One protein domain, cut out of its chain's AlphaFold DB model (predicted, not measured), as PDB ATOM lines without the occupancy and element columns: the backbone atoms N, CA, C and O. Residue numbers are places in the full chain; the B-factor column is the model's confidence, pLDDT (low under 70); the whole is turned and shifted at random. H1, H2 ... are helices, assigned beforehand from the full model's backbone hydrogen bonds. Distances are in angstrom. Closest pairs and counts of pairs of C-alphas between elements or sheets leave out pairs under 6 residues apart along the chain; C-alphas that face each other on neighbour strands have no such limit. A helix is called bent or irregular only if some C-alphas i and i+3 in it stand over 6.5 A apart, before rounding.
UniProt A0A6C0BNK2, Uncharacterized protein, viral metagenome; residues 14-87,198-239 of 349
ATOM      1  N   GLU A  14     -28.054 -23.988   0.158       85.56
ATOM      2  CA  GLU A  14     -28.679 -22.930   0.952       85.56
ATOM      3  C   GLU A  14     -29.920 -23.446   1.695       85.56
ATOM      4  O   GLU A  14     -30.161 -23.116   2.857       85.56
ATOM      5  N   VAL A  15     -30.717 -24.301   1.043       83.12
ATOM      6  CA  VAL A  15     -31.899 -24.919   1.662       83.12
ATOM      7  C   VAL A  15     -31.469 -25.922   2.727       83.12
ATOM      8  O   VAL A  15     -32.029 -25.929   3.822       83.12
ATOM      9  N   LEU A  16     -30.451 -26.736   2.437       83.00
ATOM     10  CA  LEU A  16     -29.890 -27.685   3.402       83.00
ATOM     11  C   LEU A  16     -29.296 -26.965   4.621       83.00
ATOM     12  O   LEU A  16     -29.511 -27.404   5.752       83.00
ATOM     13  N   TYR A  17     -28.617 -25.837   4.404       83.94
ATOM     14  CA  TYR A  17     -28.096 -24.999   5.476       83.94
ATOM     15  C   TYR A  17     -29.229 -24.401   6.314       83.94
ATOM     16  O   TYR A  17     -29.220 -24.536   7.536       83.94
ATOM     17  N   ASN A  18     -30.266 -23.842   5.684       84.25
ATOM     18  CA  ASN A  18     -31.431 -23.313   6.398       84.25
ATOM     19  C   ASN A  18     -32.147 -24.379   7.235       84.25
ATOM     20  O   ASN A  18     -32.590 -24.079   8.337       84.25
ATOM     21  N   ILE A  19     -32.225 -25.626   6.762       81.12
ATOM     22  CA  ILE A  19     -32.757 -26.741   7.560       81.12
ATOM     23  C   ILE A  19     -31.849 -27.021   8.768       81.12
ATOM     24  O   ILE A  19     -32.350 -27.192   9.879       81.12
ATOM     25  N   SER A  20     -30.524 -27.020   8.571       80.94
ATOM     26  CA  SER A  20     -29.546 -27.278   9.639       80.94
ATOM     27  C   SER A  20     -29.591 -26.249  10.770       80.94
ATOM     28  O   SER A  20     -29.296 -26.589  11.908       80.94
ATOM     29  N   GLN A  21     -30.060 -25.025  10.507       78.62
ATOM     30  CA  GLN A  21     -30.239 -23.998  11.542       78.62
ATOM     31  C   GLN A  21     -31.270 -24.375  12.615       78.62
ATOM     32  O   GLN A  21     -31.303 -23.748  13.671       78.62
ATOM     33  N   TYR A  22     -32.104 -25.384  12.363       79.62
ATOM     34  CA  TYR A  22     -33.126 -25.851  13.298       79.62
ATOM     35  C   TYR A  22     -32.801 -27.220  13.910       79.62
ATOM     36  O   TYR A  22     -33.668 -27.819  14.546       79.62
ATOM     37  N   GLY A  23     -31.586 -27.742  13.711       81.88
ATOM     38  CA  GLY A  23     -31.187 -29.013  14.306       81.88
ATOM     39  C   GLY A  23     -29.964 -29.654  13.653       81.88
ATOM     40  O   GLY A  23     -28.908 -29.050  13.482       81.88
ATOM     41  N   ILE A  24     -30.111 -30.929  13.293       83.62
ATOM     42  CA  ILE A  24     -29.035 -31.747  12.728       83.62
ATOM     43  C   ILE A  24     -28.755 -31.329  11.280       83.62
ATOM     44  O   ILE A  24     -29.683 -31.233  10.471       83.62
ATOM     45  N   ALA A  25     -27.478 -31.145  10.926       76.62
ATOM     46  CA  ALA A  25     -27.114 -30.893   9.533       76.62
ATOM     47  C   ALA A  25     -27.455 -32.091   8.635       76.62
ATOM     48  O   ALA A  25     -27.106 -33.231   8.958       76.62
ATOM     49  N   PRO A  26     -28.087 -31.855   7.470       81.62
ATOM     50  CA  PRO A  26     -28.237 -32.892   6.465       81.62
ATOM     51  C   PRO A  26     -26.865 -33.468   6.069       81.62
ATOM     52  O   PRO A  26     -25.939 -32.693   5.836       81.62
ATOM     53  N   PRO A  27     -26.718 -34.796   5.893       78.69
ATOM     54  CA  PRO A  27     -25.432 -35.414   5.542       78.69
ATOM     55  C   PRO A  27     -24.848 -34.943   4.203       78.69
ATOM     56  O   PRO A  27     -23.677 -35.162   3.921       78.69
ATOM     57  N   THR A  28     -25.685 -34.357   3.347       83.69
ATOM     58  CA  THR A  28     -25.319 -33.817   2.034       83.69
ATOM     59  C   THR A  28     -24.911 -32.344   2.084       83.69
ATOM     60  O   THR A  28     -24.561 -31.786   1.046       83.69
ATOM     61  N   LEU A  29     -24.986 -31.692   3.250       83.38
ATOM     62  CA  LEU A  29     -24.573 -30.304   3.414       83.38
ATOM     63  C   LEU A  29     -23.047 -30.207   3.310       83.38
ATOM     64  O   LEU A  29     -22.318 -30.916   4.000       83.38
ATOM     65  N   ASN A  30     -22.571 -29.333   2.425       89.31
ATOM     66  CA  ASN A  30     -21.149 -29.155   2.174       89.31
ATOM     67  C   ASN A  30     -20.466 -28.483   3.388       89.31
ATOM     68  O   ASN A  30     -20.856 -27.362   3.726       89.31
ATOM     69  N   PRO A  31     -19.433 -29.098   4.000       91.69
ATOM     70  CA  PRO A  31     -18.676 -28.499   5.102       91.69
ATOM     71  C   PRO A  31     -18.111 -27.111   4.786       91.69
ATOM     72  O   PRO A  31     -18.138 -26.234   5.641       91.69
ATOM     73  N   GLN A  32     -17.664 -26.884   3.547       93.81
ATOM     74  CA  GLN A  32     -17.139 -25.587   3.112       93.81
ATOM     75  C   GLN A  32     -18.203 -24.490   3.224       93.81
ATOM     76  O   GLN A  32     -17.924 -23.406   3.720       93.81
ATOM     77  N   TYR A  33     -19.438 -24.802   2.826       91.50
ATOM     78  CA  TYR A  33     -20.552 -23.858   2.898       91.50
ATOM     79  C   TYR A  33     -20.912 -23.525   4.354       91.50
ATOM     80  O   TYR A  33     -21.224 -22.385   4.675       91.50
ATOM     81  N   ILE A  34     -20.820 -24.505   5.263       89.81
ATOM     82  CA  ILE A  34     -21.025 -24.272   6.701       89.81
ATOM     83  C   ILE A  34     -19.985 -23.284   7.238       89.81
ATOM     84  O   ILE A  34     -20.346 -22.350   7.950       89.81
ATOM     85  N   VAL A  35     -18.707 -23.498   6.906       92.62
ATOM     86  CA  VAL A  35     -17.610 -22.621   7.334       92.62
ATOM     87  C   VAL A  35     -17.822 -21.205   6.811       92.62
ATOM     88  O   VAL A  35     -17.752 -20.266   7.597       92.62
ATOM     89  N   GLU A  36     -18.140 -21.052   5.524       92.69
ATOM     90  CA  GLU A  36     -18.393 -19.748   4.902       92.69
ATOM     91  C   GLU A  36     -19.536 -18.997   5.594       92.69
ATOM     92  O   GLU A  36     -19.365 -17.846   5.988       92.69
ATOM     93  N   GLU A  37     -20.675 -19.651   5.827       90.81
ATOM     94  CA  GLU A  37     -21.816 -19.020   6.499       90.81
ATOM     95  C   GLU A  37     -21.529 -18.676   7.967       90.81
ATOM     96  O   GLU A  37     -21.967 -17.637   8.458       90.81
ATOM     97  N   VAL A  38     -20.778 -19.515   8.688       87.50
ATOM     98  CA  VAL A  38     -20.375 -19.211  10.071       87.50
ATOM     99  C   VAL A  38     -19.397 -18.040  10.110       87.50
ATOM    100  O   VAL A  38     -19.555 -17.165  10.958       87.50
ATOM    101  N   GLN A  39     -18.452 -17.965   9.172       89.19
ATOM    102  CA  GLN A  39     -17.492 -16.863   9.075       89.19
ATOM    103  C   GLN A  39     -18.164 -15.511   8.790       89.19
ATOM    104  O   GLN A  39     -17.630 -14.478   9.194       89.19
ATOM    105  N   LEU A  40     -19.341 -15.498   8.148       86.81
ATOM    106  CA  LEU A  40     -20.151 -14.283   7.989       86.81
ATOM    107  C   LEU A  40     -20.727 -13.769   9.321       86.81
ATOM    108  O   LEU A  40     -21.029 -12.582   9.423       86.81
ATOM    109  N   ILE A  41     -20.892 -14.639  10.324       81.50
ATOM    110  CA  ILE A  41     -21.462 -14.302  11.641       81.50
ATOM    111  C   ILE A  41     -20.355 -14.066  12.680       81.50
ATOM    112  O   ILE A  41     -20.434 -13.117  13.461       81.50
ATOM    113  N   ASP A  42     -19.341 -14.933  12.701       79.69
ATOM    114  CA  ASP A  42     -18.169 -14.872  13.578       79.69
ATOM    115  C   ASP A  42     -16.929 -15.353  12.807       79.69
ATOM    116  O   ASP A  42     -16.700 -16.550  12.624       79.69
ATOM    117  N   SER A  43     -16.110 -14.404  12.342       84.69
ATOM    118  CA  SER A  43     -14.928 -14.689  11.520       84.69
ATOM    119  C   SER A  43     -13.825 -15.447  12.261       84.69
ATOM    120  O   SER A  43     -12.915 -15.963  11.619       84.69
ATOM    121  N   ASN A  44     -13.875 -15.485  13.597       81.56
ATOM    122  CA  ASN A  44     -12.880 -16.136  14.451       81.56
ATOM    123  C   ASN A  44     -13.481 -17.328  15.204       81.56
ATOM    124  O   ASN A  44     -13.003 -17.684  16.284       81.56
ATOM    125  N   PHE A  45     -14.548 -17.927  14.668       83.50
ATOM    126  CA  PHE A  45     -15.224 -19.035  15.322       83.50
ATOM    127  C   PHE A  45     -14.253 -20.207  15.597       83.50
ATOM    128  O   PHE A  45     -13.612 -20.705  14.668       83.50
ATOM    129  N   PRO A  46     -14.122 -20.676  16.854       84.62
ATOM    130  CA  PRO A  46     -13.103 -21.650  17.236       84.62
ATOM    131  C   PRO A  46     -13.536 -23.088  16.903       84.62
ATOM    132  O   PRO A  46     -13.891 -23.875  17.782       84.62
ATOM    133  N   TRP A  47     -13.487 -23.462  15.622       90.00
ATOM    134  CA  TRP A  47     -13.884 -24.800  15.155       90.00
ATOM    135  C   TRP A  47     -13.152 -25.944  15.869       90.00
ATOM    136  O   TRP A  47     -13.761 -26.971  16.177       90.00
ATOM    137  N   ALA A  48     -11.866 -25.763  16.184       86.88
ATOM    138  CA  ALA A  48     -11.078 -26.735  16.939       86.88
ATOM    139  C   ALA A  48     -11.681 -27.047  18.321       86.88
ATOM    140  O   ALA A  48     -11.699 -28.209  18.733       86.88
ATOM    141  N   SER A  49     -12.222 -26.041  19.016       83.50
ATOM    142  CA  SER A  49     -12.887 -26.217  20.309       83.50
ATOM    143  C   SER A  49     -14.154 -27.056  20.188       83.50
ATOM    144  O   SER A  49     -14.376 -27.951  21.007       83.50
ATOM    145  N   GLU A  50     -14.968 -26.817  19.159       85.56
ATOM    146  CA  GLU A  50     -16.180 -27.605  18.910       85.56
ATOM    147  C   GLU A  50     -15.852 -29.059  18.572       85.56
ATOM    148  O   GLU A  50     -16.453 -29.980  19.135       85.56
ATOM    149  N   LEU A  51     -14.831 -29.280  17.741       87.75
ATOM    150  CA  LEU A  51     -14.347 -30.626  17.465       87.75
ATOM    151  C   LEU A  51     -13.859 -31.328  18.727       87.75
ATOM    152  O   LEU A  51     -14.225 -32.478  18.954       87.75
ATOM    153  N   MET A  52     -13.080 -30.651  19.571       82.50
ATOM    154  CA  MET A  52     -12.589 -31.235  20.818       82.50
ATOM    155  C   MET A  52     -13.745 -31.648  21.734       82.50
ATOM    156  O   MET A  52     -13.736 -32.739  22.305       82.50
ATOM    157  N   ARG A  53     -14.780 -30.807  21.848       79.44
ATOM    158  CA  ARG A  53     -15.970 -31.103  22.658       79.44
ATOM    159  C   ARG A  53     -16.681 -32.354  22.171       79.44
ATOM    160  O   ARG A  53     -17.015 -33.207  22.991       79.44
ATOM    161  N   GLU A  54     -16.910 -32.471  20.868       82.62
ATOM    162  CA  GLU A  54     -17.594 -33.628  20.287       82.62
ATOM    163  C   GLU A  54     -16.731 -34.882  20.263       82.62
ATOM    164  O   GLU A  54     -17.233 -35.973  20.526       82.62
ATOM    165  N   TYR A  55     -15.431 -34.744  20.022       81.12
ATOM    166  CA  TYR A  55     -14.496 -35.853  20.123       81.12
ATOM    167  C   TYR A  55     -14.535 -36.457  21.524       81.12
ATOM    168  O   TYR A  55     -14.708 -37.665  21.664       81.12
ATOM    169  N   LEU A  56     -14.507 -35.616  22.561       73.44
ATOM    170  CA  LEU A  56     -14.637 -36.061  23.945       73.44
ATOM    171  C   LEU A  56     -16.023 -36.654  24.258       73.44
ATOM    172  O   LEU A  56     -16.101 -37.569  25.077       73.44
ATOM    173  N   LYS A  57     -17.112 -36.187  23.615       70.69
ATOM    174  CA  LYS A  57     -18.454 -36.831  23.641       70.69
ATOM    175  C   LYS A  57     -18.465 -38.211  23.022       70.69
ATOM    176  O   LYS A  57     -19.129 -39.114  23.526       70.69
ATOM    177  N   PHE A  58     -17.740 -38.376  21.932       71.25
ATOM    178  CA  PHE A  58     -17.689 -39.625  21.203       71.25
ATOM    179  C   PHE A  58     -16.814 -40.668  21.915       71.25
ATOM    180  O   PHE A  58     -17.223 -41.819  22.080       71.25
ATOM    181  N   THR A  59     -15.642 -40.269  22.414       64.75
ATOM    182  CA  THR A  59     -14.739 -41.152  23.174       64.75
ATOM    183  C   THR A  59     -15.284 -41.513  24.563       64.75
ATOM    184  O   THR A  59     -14.877 -42.513  25.150       64.75
ATOM    185  N   GLN A  60     -16.289 -40.780  25.048       51.56
ATOM    186  CA  GLN A  60     -16.974 -40.910  26.343       51.56
ATOM    187  C   GLN A  60     -17.626 -42.248  26.668       51.56
ATOM    188  O   GLN A  60     -17.986 -42.488  27.818       51.56
ATOM    189  N   SER A  61     -17.740 -43.155  25.698       49.12
ATOM    190  CA  SER A  61     -17.977 -44.562  26.036       49.12
ATOM    191  C   SER A  61     -16.862 -45.158  26.919       49.12
ATOM    192  O   SER A  61     -17.053 -46.243  27.466       49.12
ATOM    193  N   GLN A  62     -15.729 -44.458  27.100       44.84
ATOM    194  CA  GLN A  62     -14.577 -44.915  27.880       44.84
ATOM    195  C   GLN A  62     -14.092 -43.982  29.006       44.84
ATOM    196  O   GLN A  62     -13.334 -44.466  29.843       44.84
ATOM    197  N   ASP A  63     -14.518 -42.711  29.096       41.00
ATOM    198  CA  ASP A  63     -13.898 -41.758  30.037       41.00
ATOM    199  C   ASP A  63     -14.900 -41.014  30.943       41.00
ATOM    200  O   ASP A  63     -15.718 -40.205  30.498       41.00
ATOM    201  N   SER A  64     -14.832 -41.289  32.250       43.47
ATOM    202  CA  SER A  64     -15.743 -40.767  33.283       43.47
ATOM    203  C   SER A  64     -15.553 -39.274  33.577       43.47
ATOM    204  O   SER A  64     -16.431 -38.646  34.172       43.47
ATOM    205  N   LEU A  65     -14.435 -38.691  33.133       41.56
ATOM    206  CA  LEU A  65     -14.073 -37.298  33.392       41.56
ATOM    207  C   LEU A  65     -14.990 -36.293  32.683       41.56
ATOM    208  O   LEU A  65     -15.234 -35.204  33.202       41.56
ATOM    209  N   TYR A  66     -15.539 -36.644  31.519       43.19
ATOM    210  CA  TYR A  66     -16.400 -35.716  30.792       43.19
ATOM    211  C   TYR A  66     -17.747 -35.486  31.465       43.19
ATOM    212  O   TYR A  66     -18.275 -34.383  31.376       43.19
ATOM    213  N   ASN A  67     -18.304 -36.474  32.168       42.19
ATOM    214  CA  ASN A  67     -19.564 -36.275  32.889       42.19
ATOM    215  C   ASN A  67     -19.446 -35.125  33.902       42.19
ATOM    216  O   ASN A  67     -20.362 -34.319  34.019       42.19
ATOM    217  N   VAL A  68     -18.273 -34.980  34.528       41.50
ATOM    218  CA  VAL A  68     -17.956 -33.867  35.435       41.50
ATOM    219  C   VAL A  68     -17.812 -32.536  34.675       41.50
ATOM    220  O   VAL A  68     -18.293 -31.512  35.148       41.50
ATOM    221  N   MET A  69     -17.218 -32.539  33.476       44.59
ATOM    222  CA  MET A  69     -17.045 -31.331  32.644       44.59
ATOM    223  C   MET A  69     -18.345 -30.851  31.979       44.59
ATOM    224  O   MET A  69     -18.581 -29.649  31.864       44.59
ATOM    225  N   SER A  70     -19.199 -31.778  31.538       39.81
ATOM    226  CA  SER A  70     -20.503 -31.513  30.916       39.81
ATOM    227  C   SER A  70     -21.379 -30.652  31.821       39.81
ATOM    228  O   SER A  70     -22.039 -29.724  31.355       39.81
ATOM    229  N   ASP A  71     -21.328 -30.892  33.130       37.97
ATOM    230  CA  ASP A  71     -22.078 -30.104  34.101       37.97
ATOM    231  C   ASP A  71     -21.509 -28.686  34.278       37.97
ATOM    232  O   ASP A  71     -22.284 -27.744  34.435       37.97
ATOM    233  N   THR A  72     -20.197 -28.483  34.118       36.00
ATOM    234  CA  THR A  72     -19.572 -27.146  34.072       36.00
ATOM    235  C   THR A  72     -19.932 -26.386  32.787       36.00
ATOM    236  O   THR A  72     -20.280 -25.204  32.833       36.00
ATOM    237  N   PHE A  73     -19.945 -27.057  31.632       35.50
ATOM    238  CA  PHE A  73     -20.335 -26.448  30.353       35.50
ATOM    239  C   PHE A  73     -21.838 -26.138  30.265       35.50
ATOM    240  O   PHE A  73     -22.213 -25.122  29.680       35.50
ATOM    241  N   LYS A  74     -22.711 -26.933  30.901       38.12
ATOM    242  CA  LYS A  74     -24.148 -26.616  31.043       38.12
ATOM    243  C   LYS A  74     -24.400 -25.341  31.854       38.12
ATOM    244  O   LYS A  74     -25.441 -24.708  31.671       38.12
ATOM    245  N   VAL A  75     -23.479 -24.960  32.744       33.62
ATOM    246  CA  VAL A  75     -23.545 -23.694  33.494       33.62
ATOM    247  C   VAL A  75     -23.130 -22.516  32.605       33.62
ATOM    248  O   VAL A  75     -23.828 -21.504  32.595       33.62
ATOM    249  N   LEU A  76     -22.084 -22.670  31.784       33.69
ATOM    250  CA  LEU A  76     -21.642 -21.654  30.811       33.69
ATOM    251  C   LEU A  76     -22.602 -21.491  29.615       33.69
ATOM    252  O   LEU A  76     -22.707 -20.411  29.045       33.69
ATOM    253  N   GLY A  77     -23.364 -22.531  29.261       33.53
ATOM    254  CA  GLY A  77     -24.380 -22.503  28.201       33.53
ATOM    255  C   GLY A  77     -25.640 -21.678  28.513       33.53
ATOM    256  O   GLY A  77     -26.550 -21.622  27.689       33.53
ATOM    257  N   ARG A  78     -25.732 -21.014  29.675       37.81
ATOM    258  CA  ARG A  78     -26.907 -20.218  30.080       37.81
ATOM    259  C   ARG A  78     -26.876 -18.760  29.597       37.81
ATOM    260  O   ARG A  78     -27.409 -17.884  30.273       37.81
ATOM    261  N   TYR A  79     -26.356 -18.488  28.400       36.12
ATOM    262  CA  TYR A  79     -26.503 -17.170  27.757       36.12
ATOM    263  C   TYR A  79     -27.976 -16.826  27.460       36.12
ATOM    264  O   TYR A  79     -28.385 -15.675  27.597       36.12
ATOM    265  N   SER A  80     -28.816 -17.832  27.183       31.42
ATOM    266  CA  SER A  80     -30.277 -17.670  27.097       31.42
ATOM    267  C   SER A  80     -30.901 -17.264  28.436       31.42
ATOM    268  O   SER A  80     -31.887 -16.535  28.466       31.42
ATOM    269  N   GLY A  81     -30.296 -17.685  29.550       33.53
ATOM    270  CA  GLY A  81     -30.631 -17.220  30.890       33.53
ATOM    271  C   GLY A  81     -30.278 -15.751  31.077       33.53
ATOM    272  O   GLY A  81     -31.094 -15.015  31.608       33.53
ATOM    273  N   VAL A  82     -29.126 -15.293  30.583       31.97
ATOM    274  CA  VAL A  82     -28.719 -13.880  30.661       31.97
ATOM    275  C   VAL A  82     -29.659 -12.986  29.842       31.97
ATOM    276  O   VAL A  82     -30.134 -11.989  30.372       31.97
ATOM    277  N   ILE A  83     -30.031 -13.376  28.618       32.38
ATOM    278  CA  ILE A  83     -30.992 -12.616  27.793       32.38
ATOM    279  C   ILE A  83     -32.397 -12.645  28.389       32.38
ATOM    280  O   ILE A  83     -33.008 -11.590  28.530       32.38
ATOM    281  N   ASN A  84     -32.881 -13.811  28.826       30.39
ATOM    282  CA  ASN A  84     -34.162 -13.885  29.524       30.39
ATOM    283  C   ASN A  84     -34.133 -13.107  30.834       30.39
ATOM    284  O   ASN A  84     -35.164 -12.579  31.205       30.39
ATOM    285  N   THR A  85     -33.001 -12.992  31.531       31.22
ATOM    286  CA  THR A  85     -32.908 -12.166  32.744       31.22
ATOM    287  C   THR A  85     -32.912 -10.682  32.373       31.22
ATOM    288  O   THR A  85     -33.601  -9.913  33.028       31.22
ATOM    289  N   ILE A  86     -32.247 -10.275  31.288       30.69
ATOM    290  CA  ILE A  86     -32.290  -8.898  30.762       30.69
ATOM    291  C   ILE A  86     -33.717  -8.518  30.304       30.69
ATOM    292  O   ILE A  86     -34.166  -7.408  30.593       30.69
ATOM    293  N   ASP A  87     -34.465  -9.437  29.682       27.30
ATOM    294  CA  ASP A  87     -35.858  -9.215  29.255       27.30
ATOM    295  C   ASP A  87     -36.888  -9.372  30.402       27.30
ATOM    296  O   ASP A  87     -37.809  -8.558  30.513       27.30
ATOM    297  N   ASN A 198      -6.797 -24.479  15.621       91.69
ATOM    298  CA  ASN A 198      -6.466 -25.470  14.595       91.69
ATOM    299  C   ASN A 198      -4.968 -25.823  14.612       91.69
ATOM    300  O   ASN A 198      -4.603 -26.975  14.403       91.69
ATOM    301  N   GLU A 199      -4.104 -24.854  14.927       92.31
ATOM    302  CA  GLU A 199      -2.650 -25.034  15.056       92.31
ATOM    303  C   GLU A 199      -2.260 -26.062  16.130       92.31
ATOM    304  O   GLU A 199      -1.254 -26.757  15.984       92.31
ATOM    305  N   ASP A 200      -3.082 -26.205  17.172       87.88
ATOM    306  CA  ASP A 200      -2.836 -27.117  18.286       87.88
ATOM    307  C   ASP A 200      -3.331 -28.542  17.989       87.88
ATOM    308  O   ASP A 200      -2.815 -29.508  18.560       87.88
ATOM    309  N   LEU A 201      -4.300 -28.704  17.080       85.88
ATOM    310  CA  LEU A 201      -4.957 -29.988  16.803       85.88
ATOM    311  C   LEU A 201      -3.997 -31.135  16.444       85.88
ATOM    312  O   LEU A 201      -4.232 -32.236  16.935       85.88
ATOM    313  N   PRO A 202      -2.898 -30.945  15.689       89.44
ATOM    314  CA  PRO A 202      -1.955 -32.033  15.421       89.44
ATOM    315  C   PRO A 202      -1.211 -32.532  16.661       89.44
ATOM    316  O   PRO A 202      -0.723 -33.657  16.680       89.44
ATOM    317  N   SER A 203      -1.092 -31.690  17.689       80.44
ATOM    318  CA  SER A 203      -0.459 -32.062  18.954       80.44
ATOM    319  C   SER A 203      -1.443 -32.718  19.922       80.44
ATOM    320  O   SER A 203      -1.062 -33.640  20.642       80.44
ATOM    321  N   VAL A 204      -2.705 -32.269  19.920       79.56
ATOM    322  CA  VAL A 204      -3.739 -32.746  20.852       79.56
ATOM    323  C   VAL A 204      -4.486 -33.969  20.309       79.56
ATOM    324  O   VAL A 204      -4.848 -34.843  21.089       79.56
ATOM    325  N   LEU A 205      -4.679 -34.056  18.988       83.94
ATOM    326  CA  LEU A 205      -5.363 -35.144  18.272       83.94
ATOM    327  C   LEU A 205      -4.514 -35.656  17.085       83.94
ATOM    328  O   LEU A 205      -4.979 -35.629  15.936       83.94
ATOM    329  N   PRO A 206      -3.267 -36.120  17.320       86.06
ATOM    330  CA  PRO A 206      -2.350 -36.570  16.264       86.06
ATOM    331  C   PRO A 206      -2.889 -37.741  15.423       86.06
ATOM    332  O   PRO A 206      -2.444 -37.979  14.296       86.06
ATOM    333  N   GLU A 207      -3.833 -38.506  15.970       86.62
ATOM    334  CA  GLU A 207      -4.513 -39.610  15.301       86.62
ATOM    335  C   GLU A 207      -5.544 -39.153  14.260       86.62
ATOM    336  O   GLU A 207      -5.822 -39.907  13.326       86.62
ATOM    337  N   ILE A 208      -6.072 -37.932  14.393       90.31
ATOM    338  CA  ILE A 208      -6.999 -37.321  13.430       90.31
ATOM    339  C   ILE A 208      -6.224 -36.407  12.478       90.31
ATOM    340  O   ILE A 208      -6.340 -36.546  11.261       90.31
ATOM    341  N   PHE A 209      -5.381 -35.519  13.014       94.19
ATOM    342  CA  PHE A 209      -4.636 -34.543  12.221       94.19
ATOM    343  C   PHE A 209      -3.133 -34.720  12.389       94.19
ATOM    344  O   PHE A 209      -2.599 -34.666  13.488       94.19
ATOM    345  N   ARG A 210      -2.418 -34.875  11.274       93.12
ATOM    346  CA  ARG A 210      -0.941 -34.926  11.266       93.12
ATOM    347  C   ARG A 210      -0.296 -33.574  10.965       93.12
ATOM    348  O   ARG A 210       0.902 -33.402  11.169       93.12
ATOM    349  N   THR A 211      -1.080 -32.642  10.442       96.00
ATOM    350  CA  THR A 211      -0.694 -31.289  10.033       96.00
ATOM    351  C   THR A 211      -1.817 -30.333  10.404       96.00
ATOM    352  O   THR A 211      -2.938 -30.789  10.615       96.00
ATOM    353  N   ILE A 212      -1.526 -29.033  10.475       96.56
ATOM    354  CA  ILE A 212      -2.510 -28.002  10.833       96.56
ATOM    355  C   ILE A 212      -3.690 -28.067   9.844       96.56
ATOM    356  O   ILE A 212      -3.458 -27.840   8.654       96.56
ATOM    357  N   PRO A 213      -4.912 -28.401  10.299       96.88
ATOM    358  CA  PRO A 213      -6.074 -28.477   9.429       96.88
ATOM    359  C   PRO A 213      -6.681 -27.096   9.166       96.88
ATOM    360  O   PRO A 213      -6.613 -26.178   9.987       96.88
ATOM    361  N   SER A 214      -7.328 -26.970   8.016       97.31
ATOM    362  CA  SER A 214      -8.275 -25.896   7.713       97.31
ATOM    363  C   SER A 214      -9.589 -26.074   8.483       97.31
ATOM    364  O   SER A 214      -9.946 -27.190   8.861       97.31
ATOM    365  N   ASP A 215     -10.358 -24.995   8.657       95.69
ATOM    366  CA  ASP A 215     -11.694 -25.055   9.275       95.69
ATOM    367  C   ASP A 215     -12.598 -26.090   8.591       95.69
ATOM    368  O   ASP A 215     -13.304 -26.851   9.246       95.69
ATOM    369  N   THR A 216     -12.523 -26.183   7.263       96.56
ATOM    370  CA  THR A 216     -13.300 -27.140   6.468       96.56
ATOM    371  C   THR A 216     -12.928 -28.586   6.783       96.56
ATOM    372  O   THR A 216     -13.811 -29.444   6.873       96.56
ATOM    373  N   GLU A 217     -11.643 -28.878   6.992       96.94
ATOM    374  CA  GLU A 217     -11.185 -30.201   7.434       96.94
ATOM    375  C   GLU A 217     -11.657 -30.502   8.862       96.94
ATOM    376  O   GLU A 217     -12.116 -31.614   9.128       96.94
ATOM    377  N   VAL A 218     -11.638 -29.508   9.757       95.62
ATOM    378  CA  VAL A 218     -12.159 -29.642  11.127       95.62
ATOM    379  C   VAL A 218     -13.658 -29.957  11.124       95.62
ATOM    380  O   VAL A 218     -14.080 -30.912  11.777       95.62
ATOM    381  N   VAL A 219     -14.468 -29.229  10.348       93.56
ATOM    382  CA  VAL A 219     -15.917 -29.479  10.213       93.56
ATOM    383  C   VAL A 219     -16.200 -30.838   9.571       93.56
ATOM    384  O   VAL A 219     -17.139 -31.534   9.964       93.56
ATOM    385  N   THR A 220     -15.384 -31.250   8.601       94.56
ATOM    386  CA  THR A 220     -15.512 -32.570   7.970       94.56
ATOM    387  C   THR A 220     -15.307 -33.685   8.996       94.56
ATOM    388  O   THR A 220     -16.113 -34.615   9.072       94.56
ATOM    389  N   GLU A 221     -14.274 -33.576   9.831       94.12
ATOM    390  CA  GLU A 221     -14.009 -34.547  10.894       94.12
ATOM    391  C   GLU A 221     -15.062 -34.506  12.008       94.12
ATOM    392  O   GLU A 221     -15.494 -35.561  12.477       94.12
ATOM    393  N   LEU A 222     -15.554 -33.317  12.367       91.44
ATOM    394  CA  LEU A 222     -16.665 -33.132  13.304       91.44
ATOM    395  C   LEU A 222     -17.901 -33.922  12.865       91.44
ATOM    396  O   LEU A 222     -18.453 -34.705  13.639       91.44
ATOM    397  N   LEU A 223     -18.294 -33.773  11.599       90.31
ATOM    398  CA  LEU A 223     -19.415 -34.490  10.992       90.31
ATOM    399  C   LEU A 223     -19.164 -35.995  10.864       90.31
ATOM    400  O   LEU A 223     -20.100 -36.789  10.964       90.31
ATOM    401  N   ARG A 224     -17.908 -36.409  10.658       90.81
ATOM    402  CA  ARG A 224     -17.531 -37.828  10.624       90.81
ATOM    403  C   ARG A 224     -17.674 -38.480  12.001       90.81
ATOM    404  O   ARG A 224     -18.159 -39.608  12.087       90.81
ATOM    405  N   ILE A 225     -17.244 -37.787  13.057       88.94
ATOM    406  CA  ILE A 225     -17.306 -38.254  14.449       88.94
ATOM    407  C   ILE A 225     -18.746 -38.232  14.964       88.94
ATOM    408  O   ILE A 225     -19.213 -39.212  15.545       88.94
ATOM    409  N   ASN A 226     -19.468 -37.141  14.712       87.31
ATOM    410  CA  ASN A 226     -20.865 -36.992  15.084       87.31
ATOM    411  C   ASN A 226     -21.724 -36.605  13.866       87.31
ATOM    412  O   ASN A 226     -22.026 -35.427  13.661       87.31
ATOM    413  N   PRO A 227     -22.234 -37.595  13.105       87.06
ATOM    414  CA  PRO A 227     -23.153 -37.340  11.992       87.06
ATOM    415  C   PRO A 227     -24.489 -36.711  12.413       87.06
ATOM    416  O   PRO A 227     -25.299 -36.355  11.562       87.06
ATOM    417  N   LYS A 228     -24.758 -36.635  13.723       85.06
ATOM    418  CA  LYS A 228     -25.941 -36.010  14.317       85.06
ATOM    419  C   LYS A 228     -25.602 -34.702  15.034       85.06
ATOM    420  O   LYS A 228     -26.363 -34.291  15.907       85.06
ATOM    421  N   TYR A 229     -24.471 -34.075  14.710       84.69
ATOM    422  CA  TYR A 229     -24.111 -32.790  15.294       84.69
ATOM    423  C   TYR A 229     -25.206 -31.754  15.005       84.69
ATOM    424  O   TYR A 229     -25.667 -31.595  13.869       84.69
ATOM    425  N   ASP A 230     -25.658 -31.101  16.072       81.25
ATOM    426  CA  ASP A 230     -26.765 -30.153  16.058       81.25
ATOM    427  C   ASP A 230     -26.227 -28.749  15.772       81.25
ATOM    428  O   ASP A 230     -25.921 -27.973  16.681       81.25
ATOM    429  N   PHE A 231     -26.088 -28.438  14.482       80.31
ATOM    430  CA  PHE A 231     -25.675 -27.110  14.035       80.31
ATOM    431  C   PHE A 231     -26.684 -26.041  14.428       80.31
ATOM    432  O   PHE A 231     -26.283 -24.897  14.619       80.31
ATOM    433  N   GLY A 232     -27.964 -26.385  14.580       73.00
ATOM    434  CA  GLY A 232     -28.991 -25.435  14.988       73.00
ATOM    435  C   GLY A 232     -28.685 -24.822  16.347       73.00
ATOM    436  O   GLY A 232     -28.683 -23.600  16.485       73.00
ATOM    437  N   ASN A 233     -28.322 -25.651  17.327       72.62
ATOM    438  CA  ASN A 233     -27.916 -25.164  18.645       72.62
ATOM    439  C   ASN A 233     -26.641 -24.312  18.590       72.62
ATOM    440  O   ASN A 233     -26.593 -23.247  19.210       72.62
ATOM    441  N   THR A 234     -25.630 -24.741  17.832       77.38
ATOM    442  CA  THR A 234     -24.370 -23.995  17.696       77.38
ATOM    443  C   THR A 234     -24.597 -22.643  17.019       77.38
ATOM    444  O   THR A 234     -24.194 -21.612  17.549       77.38
ATOM    445  N   LEU A 235     -25.323 -22.608  15.901       73.62
ATOM    446  CA  LEU A 235     -25.641 -21.377  15.173       73.62
ATOM    447  C   LEU A 235     -26.535 -20.440  15.987       73.62
ATOM    448  O   LEU A 235     -26.312 -19.228  15.980       73.62
ATOM    449  N   ALA A 236     -27.517 -20.973  16.719       71.06
ATOM    450  CA  ALA A 236     -28.335 -20.181  17.632       71.06
ATOM    451  C   ALA A 236     -27.473 -19.517  18.714       71.06
ATOM    452  O   ALA A 236     -27.647 -18.328  18.992       71.06
ATOM    453  N   TRP A 237     -26.510 -20.248  19.282       70.19
ATOM    454  CA  TRP A 237     -25.564 -19.699  20.250       70.19
ATOM    455  C   TRP A 237     -24.664 -18.615  19.638       70.19
ATOM    456  O   TRP A 237     -24.567 -17.534  20.217       70.19
ATOM    457  N   ILE A 238     -24.073 -18.847  18.458       70.50
ATOM    458  CA  ILE A 238     -23.207 -17.863  17.779       70.50
ATOM    459  C   ILE A 238     -23.979 -16.577  17.483       70.50
ATOM    460  O   ILE A 238     -23.494 -15.493  17.798       70.50
ATOM    461  N   ARG A 239     -25.192 -16.674  16.924       73.50
ATOM    462  CA  ARG A 239     -26.043 -15.502  16.643       73.50
ATOM    463  C   ARG A 239     -26.345 -14.727  17.914       73.50
ATOM    464  O   ARG A 239     -26.133 -13.524  17.969       73.50
TER     465      ARG A 239
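This is residues 14 to 87 and 198 to 239 of the 349 residues of an uncharacterized protein of viral metagenome (UniProt A0A6C0BNK2). Two helices side by side, H3 and H7, make a small core; H2 makes a corner with H7 near the first residues of both, and H1 and H8 lie near H2. H4 folds back past H3 on the side away from H7 and leads into an arm, H5, of which residues 81 to 87 stick out free. The printed part has 116 residues with eight named helices, H1 to H8 in order along the chain, and no named strand: the class is all helix. It is compact, with a radius of gyration of the C-alphas of 15.0 A, and spans 47 by 37 by 24 A.

The printed part begins with H1, residues 14 to 20, with C-alpha 14 at (-28.679, -22.930, 0.952). H2 is residues 31 to 41, 15.9 A long. H3, residues 47 to 59, is the longest helix by residues, 18.2 A, and begins with C-alpha 47 at (-13.884, -24.800, 15.155). H4, residues 65 to 76, measures 17.6 A, and H5, residues 79 to 87, 12.4 A. After the cut come H6, residues 198 to 204, and H7, residues 215 to 225, 15.2 A long. H8, residues 231 to 239, ends with C-alpha 239 at (-26.043, -15.502, 16.643). H6 is irregular: C-alphas 199 and 202 are 7.0 A apart.

H3 and H7 touch, their closest C-alphas being those of Leu 51 and Leu 222, 5.4 A apart. They run the same way at a shallow tilt of 14 degrees. H2 touches H7, closest at the C-alphas of Gln 32 and Thr 216, 5.3 A, at a steep tilt of 59 degrees, opposite ways. H2 and H8 only just touch, with 3 pairs of C-alphas within 8 A; the closest are those of Ile 41 and Arg 239, 6.9 A. H1 is close to H8 but not clearly touching, with the closest C-alphas, those of Ser 20 and Gly 232, 5.7 A apart. H6 only just touches H3, with 3 pairs within 8 A, and H3 does so with residues 47 to 48 alone; the closest C-alphas are those of Ala 48 and Asn 198, 5.3 A. H4 is close to H3 but not clearly touching, with C-alphas of Leu 56 and Tyr 66 closest at 7.1 A. H4 and H5 meet only through their link. Every O i to N i+4 pair is within hydrogen-bond range in H1, H3, H5, H7 and H8; the counts are 6 of 7 in H2, 6 of 8 in H4 and 1 of 3 in H6, where 3 of 4 O i to N i+3 pairs are within range.

The C-alphas farthest apart are those of Asp 87 and Arg 210, 46.9 A. Residues 88 to 197 are not printed, and C-alphas 87 and 198 are 36.6 A apart across this cut. Of the links that are printed whole, none is long. The mean pLDDT of the printed part is 73.6; residues 59 to 87 are under 70.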